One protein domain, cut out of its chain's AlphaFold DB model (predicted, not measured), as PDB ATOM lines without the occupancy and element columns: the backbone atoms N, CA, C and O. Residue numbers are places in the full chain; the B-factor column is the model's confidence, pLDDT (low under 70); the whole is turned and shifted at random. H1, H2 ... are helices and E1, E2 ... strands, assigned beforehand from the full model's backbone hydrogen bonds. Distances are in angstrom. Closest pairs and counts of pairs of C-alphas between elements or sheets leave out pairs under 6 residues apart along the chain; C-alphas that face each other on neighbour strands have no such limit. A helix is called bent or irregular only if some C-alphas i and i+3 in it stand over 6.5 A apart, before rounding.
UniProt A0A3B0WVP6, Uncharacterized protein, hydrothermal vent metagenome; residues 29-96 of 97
ATOM      1  N   SER A  29     -15.427-147.803  85.946       70.00
ATOM      2  CA  SER A  29     -14.660-146.598  85.670       70.00
ATOM      3  C   SER A  29     -15.185-145.962  84.388       70.00
ATOM      4  O   SER A  29     -15.524-146.654  83.429       70.00
ATOM      5  N   SER A  30     -15.310-144.636  84.371       78.81
ATOM      6  CA  SER A  30     -15.681-143.903  83.158       78.81
ATOM      7  C   SER A  30     -14.629-142.859  82.835       78.81
ATOM      8  O   SER A  30     -14.286-142.051  83.701       78.81
ATOM      9  N   LEU A  31     -14.172-142.852  81.582       79.94
ATOM     10  CA  LEU A  31     -13.356-141.791  81.006       79.94
ATOM     11  C   LEU A  31     -14.251-140.897  80.144       79.94
ATOM     12  O   LEU A  31     -14.903-141.377  79.217       79.94
ATOM     13  N   LYS A  32     -14.282-139.598  80.444       83.19
ATOM     14  CA  LYS A  32     -14.912-138.586  79.587       83.19
ATOM     15  C   LYS A  32     -13.835-137.655  79.048       83.19
ATOM     16  O   LYS A  32     -13.038-137.135  79.825       83.19
ATOM     17  N   ILE A  33     -13.841-137.448  77.735       84.00
ATOM     18  CA  ILE A  33     -12.969-136.503  77.034       84.00
ATOM     19  C   ILE A  33     -13.868-135.412  76.464       84.00
ATOM     20  O   ILE A  33     -14.847-135.713  75.777       84.00
ATOM     21  N   LYS A  34     -13.565-134.153  76.771       84.25
ATOM     22  CA  LYS A  34     -14.290-133.001  76.233       84.25
ATOM     23  C   LYS A  34     -13.294-131.965  75.742       84.25
ATOM     24  O   LYS A  34     -12.435-131.544  76.511       84.25
ATOM     25  N   ASP A  35     -13.460-131.515  74.503       83.62
ATOM     26  CA  ASP A  35     -12.815-130.287  74.054       83.62
ATOM     27  C   ASP A  35     -13.550-129.086  74.664       83.62
ATOM     28  O   ASP A  35     -14.761-128.898  74.498       83.62
ATOM     29  N   THR A  36     -12.820-128.315  75.454       87.69
ATOM     30  CA  THR A  36     -13.300-127.105  76.121       87.69
ATOM     31  C   THR A  36     -13.163-125.871  75.244       87.69
ATOM     32  O   THR A  36     -13.801-124.854  75.528       87.69
ATOM     33  N   ASN A  37     -12.417-125.961  74.143       92.94
ATOM     34  CA  ASN A  37     -12.278-124.885  73.182       92.94
ATOM     35  C   ASN A  37     -13.466-124.841  72.216       92.94
ATOM     36  O   ASN A  37     -13.383-125.180  71.038       92.94
ATOM     37  N   THR A  38     -14.617-124.429  72.743       93.31
ATOM     38  CA  THR A  38     -15.873-124.407  71.981       93.31
ATOM     39  C   THR A  38     -15.810-123.524  70.733       93.31
ATOM     40  O   THR A  38     -16.426-123.872  69.726       93.31
ATOM     41  N   GLU A  39     -15.033-122.438  70.760       95.69
ATOM     42  CA  GLU A  39     -14.829-121.555  69.607       95.69
ATOM     43  C   GLU A  39     -14.000-122.236  68.513       95.69
ATOM     44  O   GLU A  39     -14.389-122.194  67.344       95.69
ATOM     45  N   TYR A  40     -12.927-122.950  68.879       95.25
ATOM     46  CA  TYR A  40     -12.174-123.777  67.933       95.25
ATOM     47  C   TYR A  40     -13.059-124.867  67.312       95.25
ATOM     48  O   TYR A  40     -13.149-124.960  66.089       95.25
ATOM     49  N   VAL A  41     -13.793-125.630  68.132       93.94
ATOM     50  CA  VAL A  41     -14.703-126.687  67.652       93.94
ATOM     51  C   VAL A  41     -15.768-126.118  66.715       93.94
ATOM     52  O   VAL A  41     -16.080-126.718  65.684       93.94
ATOM     53  N   LYS A  42     -16.339-124.956  67.048       95.25
ATOM     54  CA  LYS A  42     -17.327-124.277  66.205       95.25
ATOM     55  C   LYS A  42     -16.712-123.814  64.885       95.25
ATOM     56  O   LYS A  42     -17.346-123.992  63.848       95.25
ATOM     57  N   CYS A  43     -15.494-123.272  64.919       96.25
ATOM     58  CA  CYS A  43     -14.758-122.876  63.722       96.25
ATOM     59  C   CYS A  43     -14.521-124.079  62.808       96.25
ATOM     60  O   CYS A  43     -14.959-124.051  61.661       96.25
ATOM     61  N   MET A  44     -13.946-125.163  63.339       95.12
ATOM     62  CA  MET A  44     -13.655-126.392  62.593       95.12
ATOM     63  C   MET A  44     -14.912-127.044  62.006       95.12
ATOM     64  O   MET A  44     -14.888-127.518  60.877       95.12
ATOM     65  N   ARG A  45     -16.050-127.022  62.715       94.19
ATOM     66  CA  ARG A  45     -17.330-127.536  62.185       94.19
ATOM     67  C   ARG A  45     -17.876-126.746  60.998       94.19
ATOM     68  O   ARG A  45     -18.683-127.287  60.251       94.19
ATOM     69  N   ALA A  46     -17.474-125.488  60.849       94.56
ATOM     70  CA  ALA A  46     -17.821-124.658  59.701       94.56
ATOM     71  C   ALA A  46     -16.804-124.779  58.545       94.56
ATOM     72  O   ALA A  46     -16.956-124.086  57.541       94.56
ATOM     73  N   SER A  47     -15.789-125.647  58.677       92.50
ATOM     74  CA  SER A  47     -14.816-125.938  57.619       92.50
ATOM     75  C   SER A  47     -15.507-126.447  56.346       92.50
ATOM     76  O   SER A  47     -16.460-127.229  56.446       92.50
ATOM     77  N   PRO A  48     -15.049-126.030  55.149       89.56
ATOM     78  CA  PRO A  48     -15.562-126.545  53.887       89.56
ATOM     79  C   PRO A  48     -15.537-128.078  53.839       89.56
ATOM     80  O   PRO A  48     -14.531-128.724  54.137       89.56
ATOM     81  N   VAL A  49     -16.654-128.678  53.429       86.12
ATOM     82  CA  VAL A  49     -16.749-130.132  53.265       86.12
ATOM     83  C   VAL A  49     -16.188-130.511  51.900       86.12
ATOM     84  O   VAL A  49     -16.621-129.997  50.870       86.12
ATOM     85  N   LEU A  50     -15.229-131.436  51.890       82.31
ATOM     86  CA  LEU A  50     -14.754-132.060  50.662       82.31
ATOM     87  C   LEU A  50     -15.634-133.267  50.350       82.31
ATOM     88  O   LEU A  50     -15.570-134.279  51.048       82.31
ATOM     89  N   ASP A  51     -16.423-133.174  49.283       68.88
ATOM     90  CA  ASP A  51     -16.975-134.370  48.653       68.88
ATOM     91  C   ASP A  51     -15.822-135.243  48.142       68.88
ATOM     92  O   ASP A  51     -14.788-134.732  47.707       68.88
ATOM     93  N   ALA A  52     -15.980-136.566  48.234       61.81
ATOM     94  CA  ALA A  52     -14.909-137.528  47.985       61.81
ATOM     95  C   ALA A  52     -14.106-137.210  46.705       61.81
ATOM     96  O   ALA A  52     -14.658-137.169  45.604       61.81
ATOM     97  N   ILE A  53     -12.787-137.072  46.880       58.25
ATOM     98  CA  ILE A  53     -11.771-136.710  45.870       58.25
ATOM     99  C   ILE A  53     -11.807-137.637  44.630       58.25
ATOM    100  O   ILE A  53     -11.365-137.267  43.546       58.25
ATOM    101  N   ASN A  54     -12.421-138.818  44.742       58.28
ATOM    102  CA  ASN A  54     -12.409-139.880  43.733       58.28
ATOM    103  C   ASN A  54     -13.435-139.752  42.589       58.28
ATOM    104  O   ASN A  54     -13.702-140.744  41.915       58.28
ATOM    105  N   ARG A  55     -14.042-138.582  42.342       66.06
ATOM    106  CA  ARG A  55     -15.002-138.431  41.220       66.06
ATOM    107  C   ARG A  55     -14.405-137.856  39.934       66.06
ATOM    108  O   ARG A  55     -15.055-137.919  38.894       66.06
ATOM    109  N   CYS A  56     -13.181-137.335  39.972       72.31
ATOM    110  CA  CYS A  56     -12.539-136.702  38.820       72.31
ATOM    111  C   CYS A  56     -11.527-137.659  38.165       72.31
ATOM    112  O   CYS A  56     -10.335-137.587  38.448       72.31
ATOM    113  N   ASN A  57     -11.987-138.572  37.301       71.56
ATOM    114  CA  ASN A  57     -11.098-139.563  36.671       71.56
ATOM    115  C   ASN A  57     -10.062-138.917  35.725       71.56
ATOM    116  O   ASN A  57      -8.864-139.075  35.933       71.56
ATOM    117  N   THR A  58     -10.502-138.182  34.696       76.06
ATOM    118  CA  THR A  58      -9.618-137.629  33.640       76.06
ATOM    119  C   THR A  58      -9.892-136.165  33.287       76.06
ATOM    120  O   THR A  58      -9.210-135.598  32.437       76.06
ATOM    121  N   ASP A  59     -10.880-135.534  33.925       86.38
ATOM    122  CA  ASP A  59     -11.195-134.124  33.705       86.38
ATOM    123  C   ASP A  59     -10.232-133.233  34.505       86.38
ATOM    124  O   ASP A  59     -10.331-133.120  35.730       86.38
ATOM    125  N   MET A  60      -9.307-132.591  33.789       85.88
ATOM    126  CA  MET A  60      -8.324-131.651  34.337       85.88
ATOM    127  C   MET A  60      -8.976-130.492  35.103       85.88
ATOM    128  O   MET A  60      -8.457-130.081  36.141       85.88
ATOM    129  N   ALA A  61     -10.119-129.976  34.639       88.12
ATOM    130  CA  ALA A  61     -10.815-128.886  35.319       88.12
ATOM    131  C   ALA A  61     -11.426-129.371  36.643       88.12
ATOM    132  O   ALA A  61     -11.323-128.695  37.667       88.12
ATOM    133  N   CYS A  62     -11.990-130.581  36.647       86.06
ATOM    134  CA  CYS A  62     -12.493-131.241  37.855       86.06
ATOM    135  C   CYS A  62     -11.366-131.487  38.874       86.06
ATOM    136  O   CYS A  62     -11.523-131.203  40.066       86.06
ATOM    137  N   GLN A  63     -10.204-131.961  38.414       84.31
ATOM    138  CA  GLN A  63      -9.025-132.167  39.263       84.31
ATOM    139  C   GLN A  63      -8.521-130.850  39.861       84.31
ATOM    140  O   GLN A  63      -8.313-130.767  41.073       84.31
ATOM    141  N   GLN A  64      -8.398-129.798  39.048       87.88
ATOM    142  CA  GLN A  64      -7.966-128.481  39.516       87.88
ATOM    143  C   GLN A  64      -8.943-127.890  40.540       87.88
ATOM    144  O   GLN A  64      -8.513-127.406  41.587       87.88
ATOM    145  N   ALA A  65     -10.252-127.990  40.293       87.38
ATOM    146  CA  ALA A  65     -11.270-127.549  41.243       87.38
ATOM    147  C   ALA A  65     -11.217-128.341  42.562       87.38
ATOM    148  O   ALA A  65     -11.421-127.773  43.635       87.38
ATOM    149  N   THR A  66     -10.909-129.638  42.506       86.94
ATOM    150  CA  THR A  66     -10.754-130.483  43.703       86.94
ATOM    151  C   THR A  66      -9.546-130.056  44.535       86.94
ATOM    152  O   THR A  66      -9.670-129.892  45.747       86.94
ATOM    153  N   ILE A  67      -8.400-129.811  43.890       87.31
ATOM    154  CA  ILE A  67      -7.196-129.296  44.560       87.31
ATOM    155  C   ILE A  67      -7.478-127.924  45.174       87.31
ATOM    156  O   ILE A  67      -7.124-127.686  46.325       87.31
ATOM    157  N   GLN A  68      -8.150-127.033  44.444       89.75
ATOM    158  CA  GLN A  68      -8.500-125.713  44.960       89.75
ATOM    159  C   GLN A  68      -9.364-125.816  46.224       89.75
ATOM    160  O   GLN A  68      -9.015-125.225  47.243       89.75
ATOM    161  N   ARG A  69     -10.435-126.619  46.200       90.19
ATOM    162  CA  ARG A  69     -11.296-126.837  47.377       90.19
ATOM    163  C   ARG A  69     -10.529-127.442  48.549       90.19
ATOM    164  O   ARG A  69     -10.794-127.093  49.696       90.19
ATOM    165  N   TYR A  70      -9.583-128.342  48.272       90.75
ATOM    166  CA  TYR A  70      -8.716-128.909  49.303       90.75
ATOM    167  C   TYR A  70      -7.882-127.817  49.976       90.75
ATOM    168  O   TYR A  70      -7.888-127.702  51.197       90.75
ATOM    169  N   LEU A  71      -7.223-126.967  49.187       92.75
ATOM    170  CA  LEU A  71      -6.409-125.871  49.713       92.75
ATOM    171  C   LEU A  71      -7.243-124.823  50.463       92.75
ATOM    172  O   LEU A  71      -6.794-124.303  51.482       92.75
ATOM    173  N   GLU A  72      -8.457-124.530  49.995       93.50
ATOM    174  CA  GLU A  72      -9.399-123.649  50.695       93.50
ATOM    175  C   GLU A  72      -9.771-124.208  52.073       93.50
ATOM    176  O   GLU A  72      -9.744-123.475  53.064       93.50
ATOM    177  N   LYS A  73     -10.054-125.514  52.151       94.62
ATOM    178  CA  LYS A  73     -10.324-126.204  53.414       94.62
ATOM    179  C   LYS A  73      -9.122-126.143  54.361       94.62
ATOM    180  O   LYS A  73      -9.267-125.681  55.489       94.62
ATOM    181  N   GLU A  74      -7.939-126.547  53.902       95.00
ATOM    182  CA  GLU A  74      -6.713-126.529  54.715       95.00
ATOM    183  C   GLU A  74      -6.393-125.120  55.227       95.00
ATOM    184  O   GLU A  74      -6.081-124.923  56.401       95.00
ATOM    185  N   SER A  75      -6.521-124.108  54.364       96.44
ATOM    186  CA  SER A  75      -6.319-122.710  54.752       96.44
ATOM    187  C   SER A  75      -7.298-122.278  55.843       96.44
ATOM    188  O   SER A  75      -6.908-121.615  56.809       96.44
ATOM    189  N   TYR A  76      -8.567-122.667  55.713       97.25
ATOM    190  CA  TYR A  76      -9.587-122.374  56.708       97.25
ATOM    191  C   TYR A  76      -9.273-123.043  58.059       97.25
ATOM    192  O   TYR A  76      -9.288-122.373  59.093       97.25
ATOM    193  N   GLU A  77      -8.919-124.328  58.061       95.62
ATOM    194  CA  GLU A  77      -8.599-125.081  59.282       95.62
ATOM    195  C   GLU A  77      -7.337-124.552  59.975       95.62
ATOM    196  O   GLU A  77      -7.334-124.344  61.193       95.62
ATOM    197  N   LEU A  78      -6.298-124.205  59.208       96.69
ATOM    198  CA  LEU A  78      -5.103-123.541  59.735       96.69
ATOM    199  C   LEU A  78      -5.424-122.175  60.355       96.69
ATOM    200  O   LEU A  78      -4.853-121.811  61.387       96.69
ATOM    201  N   ASN A  79      -6.354-121.417  59.772       97.44
ATOM    202  CA  ASN A  79      -6.805-120.153  60.351       97.44
ATOM    203  C   ASN A  79      -7.591-120.364  61.652       97.44
ATOM    204  O   ASN A  79      -7.379-119.611  62.608       97.44
ATOM    205  N   CYS A  80      -8.446-121.391  61.731       97.00
ATOM    206  CA  CYS A  80      -9.102-121.781  62.982       97.00
ATOM    207  C   CYS A  80      -8.069-122.118  64.065       97.00
ATOM    208  O   CYS A  80      -8.163-121.605  65.182       97.00
ATOM    209  N   LEU A  81      -7.054-122.920  63.724       96.00
ATOM    210  CA  LEU A  81      -5.968-123.294  64.630       96.00
ATOM    211  C   LEU A  81      -5.198-122.064  65.126       96.00
ATOM    212  O   LEU A  81      -5.020-121.888  66.328       96.00
ATOM    213  N   LYS A  82      -4.786-121.179  64.213       96.44
ATOM    214  CA  LYS A  82      -4.013-119.976  64.551       96.44
ATOM    215  C   LYS A  82      -4.799-118.998  65.423       96.44
ATOM    216  O   LYS A  82      -4.215-118.351  66.286       96.44
ATOM    217  N   LYS A  83      -6.104-118.858  65.178       96.56
ATOM    218  CA  LYS A  83      -6.956-117.900  65.894       96.56
ATOM    219  C   LYS A  83      -7.394-118.404  67.265       96.56
ATOM    220  O   LYS A  83      -7.503-117.600  68.185       96.56
ATOM    221  N   PHE A  84      -7.685-119.698  67.382       96.56
ATOM    222  CA  PHE A  84      -8.278-120.273  68.588       96.56
ATOM    223  C   PHE A  84      -7.336-121.198  69.359       96.56
ATOM    224  O   PHE A  84      -7.752-121.720  70.381       96.56
ATOM    225  N   GLU A  85      -6.082-121.373  68.934       91.88
ATOM    226  CA  GLU A  85      -5.049-122.173  69.623       91.88
ATOM    227  C   GLU A  85      -5.298-123.696  69.635       91.88
ATOM    228  O   GLU A  85      -4.609-124.425  70.342       91.88
ATOM    229  N   GLY A  86      -6.252-124.193  68.842       91.69
ATOM    230  CA  GLY A  86      -6.508-125.630  68.686       91.69
ATOM    231  C   GLY A  86      -7.357-126.265  69.789       91.69
ATOM    232  O   GLY A  86      -8.048-125.584  70.545       91.69
ATOM    233  N   GLU A  87      -7.331-127.592  69.863       90.62
ATOM    234  CA  GLU A  87      -8.114-128.365  70.835       90.62
ATOM    235  C   GLU A  87      -7.618-128.137  72.268       90.62
ATOM    236  O   GLU A  87      -6.414-128.158  72.539       90.62
ATOM    237  N   LYS A  88      -8.541-127.976  73.222       89.56
ATOM    238  CA  LYS A  88      -8.224-127.922  74.660       89.56
ATOM    239  C   LYS A  88      -8.974-129.027  75.384       89.56
ATOM    240  O   LYS A  88     -10.109-128.850  75.827       89.56
ATOM    241  N   LEU A  89      -8.329-130.182  75.502       88.88
ATOM    242  CA  LEU A  89      -8.943-131.391  76.038       88.88
ATOM    243  C   LEU A  89      -8.923-131.407  77.570       88.88
ATOM    244  O   LEU A  89      -7.876-131.249  78.196       88.88
ATOM    245  N   VAL A  90     -10.084-131.657  78.173       86.12
ATOM    246  CA  VAL A  90     -10.208-131.993  79.595       86.12
ATOM    247  C   VAL A  90     -10.613-133.453  79.727       86.12
ATOM    248  O   VAL A  90     -11.597-133.903  79.130       86.12
ATOM    249  N   TYR A  91      -9.850-134.174  80.544       85.19
ATOM    250  CA  TYR A  91     -10.082-135.569  80.887       85.19
ATOM    251  C   TYR A  91     -10.716-135.640  82.269       85.19
ATOM    252  O   TYR A  91     -10.216-135.056  83.230       85.19
ATOM    253  N   THR A  92     -11.816-136.370  82.387       83.06
ATOM    254  CA  THR A  92     -12.405-136.693  83.687       83.06
ATOM    255  C   THR A  92     -12.418-138.201  83.846       83.06
ATOM    256  O   THR A  92     -13.061-138.904  83.062       83.06
ATOM    257  N   TYR A  93     -11.702-138.683  84.862       81.94
ATOM    258  CA  TYR A  93     -11.725-140.073  85.292       81.94
ATOM    259  C   TYR A  93     -12.585-140.184  86.547       81.94
ATOM    260  O   TYR A  93     -12.356-139.483  87.532       81.94
ATOM    261  N   THR A  94     -13.592-141.047  86.511       79.81
ATOM    262  CA  THR A  94     -14.406-141.361  87.688       79.81
ATOM    263  C   THR A  94     -14.260-142.837  87.989       79.81
ATOM    264  O   THR A  94     -14.639-143.669  87.165       79.81
ATOM    265  N   GLN A  95     -13.729-143.145  89.170       76.50
ATOM    266  CA  GLN A  95     -13.715-144.483  89.740       76.50
ATOM    267  C   GLN A  95     -14.902-144.590  90.694       76.50
ATOM    268  O   GLN A  95     -14.961-143.873  91.691       76.50
ATOM    269  N   LYS A  96     -15.885-145.426  90.365       62.25
ATOM    270  CA  LYS A  96     -16.959-145.757  91.306       62.25
ATOM    271  C   LYS A  96     -16.401-146.736  92.342       62.25
ATOM    272  O   LYS A  96     -16.164-147.896  92.007       62.25
TER     273      LYS A  96
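What this domain is: This is residues 29 to 96 of the 97 residues of an uncharacterized protein of hydrothermal vent metagenome (UniProt A0A3B0WVP6). A two-stranded antiparallel ribbon, E1 beside E2, makes one arm of a wide, open V, and the long helix H2 makes the other arm. The short helix H1 packs beside the last part of H2 near the corner, and from H1 a long stretch with no named element, residues 46 to 59, runs out to the far end of H2. The printed part has 68 residues with two named strands and two named helices, in the order E1, H1, H2, E2 along the chain, and its one sheet has the order E1 - E2, antiparallel. The class is mixed, helices and strands. The whole is extended, with a radius of gyration of the C-alphas of 17.7 A, and the C-alphas span 59 by 27 by 12 A along their three main axes.

Where its parts are: Strand E1 is residues 29 to 35, Ser 29 to Asp 35, and is 20.1 A long from first to last C-alpha. It begins at C-alpha 29, at (-14.660, -146.598, 85.670). Strand E2 is residues 89 to 95, Leu 89 to Gln 95, and is 19.5 A long from first to last C-alpha; it ends at C-alpha 95, at (-13.715, -144.483, 89.740). Helix H2, the longest helix with 25 residues, is residues 60 to 84, Met 60 to Phe 84, and measures 36.1 A from first to last C-alpha. It begins at C-alpha 60, at (-8.324, -131.651, 34.337), and ends at C-alpha 84, at (-8.278, -120.273, 68.588). Helix H1 is residues 38 to 45, Thr 38 to Arg 45, eight residues, and is 10.4 A long from first to last C-alpha. Neither helix is bent or irregular.

How they stand to each other: In the sheet, E1 and E2 are antiparallel neighbours, with an angle of 166 degrees between their N-to-C directions. The C-alphas of Ser 29 and Gln 95 face each other at 4.7 A, and those of Asp 35 and Leu 89 face each other at 4.5 A. Across the pair, N 32 and O 92 are within hydrogen-bond range at 3.0 A, and N 90 and O 34 at 2.9 A. From E1 a tight link of 2 residues, 36 to 37, leads to H1. The closest C-alphas of E1 and H1 are those of Asp 35 and Val 41, 7.6 A apart. H1 and H2 touch, with 8 pairs of C-alphas within 8 A. The closest are the C-alphas of Tyr 40 and Phe 84, 5.3 A apart. H2 touches H1 with residues 77 to 84 alone. Their lines stand at a shallow tilt of 2 degrees and they run opposite ways; the two form a helical hairpin. H1 and H2 have every O i to N i+4 pair within hydrogen-bond range. H2 is joined to E2 by a tight link of 4 residues, 85 to 88. E1 and H2 are apart, and H1 and E2 are apart.

The domain as a whole: The two C-alphas farthest apart are those of Met 60 and Lys 96, 59.3 A from each other, while the first and last printed C-alphas, those of Ser 29 and Lys 96, are 6.1 A apart. The printed part has no cut and runs from residue 29 to residue 96. The link from H1 to H2 is long, with 14 residues, 46 to 59, whose C-alphas lie 6 to 28 A from the mean of the C-alphas. The mean pLDDT of the printed part is 86.5. Six residues are under 70, namely residues 51 to 55, within the long link, and residue 96.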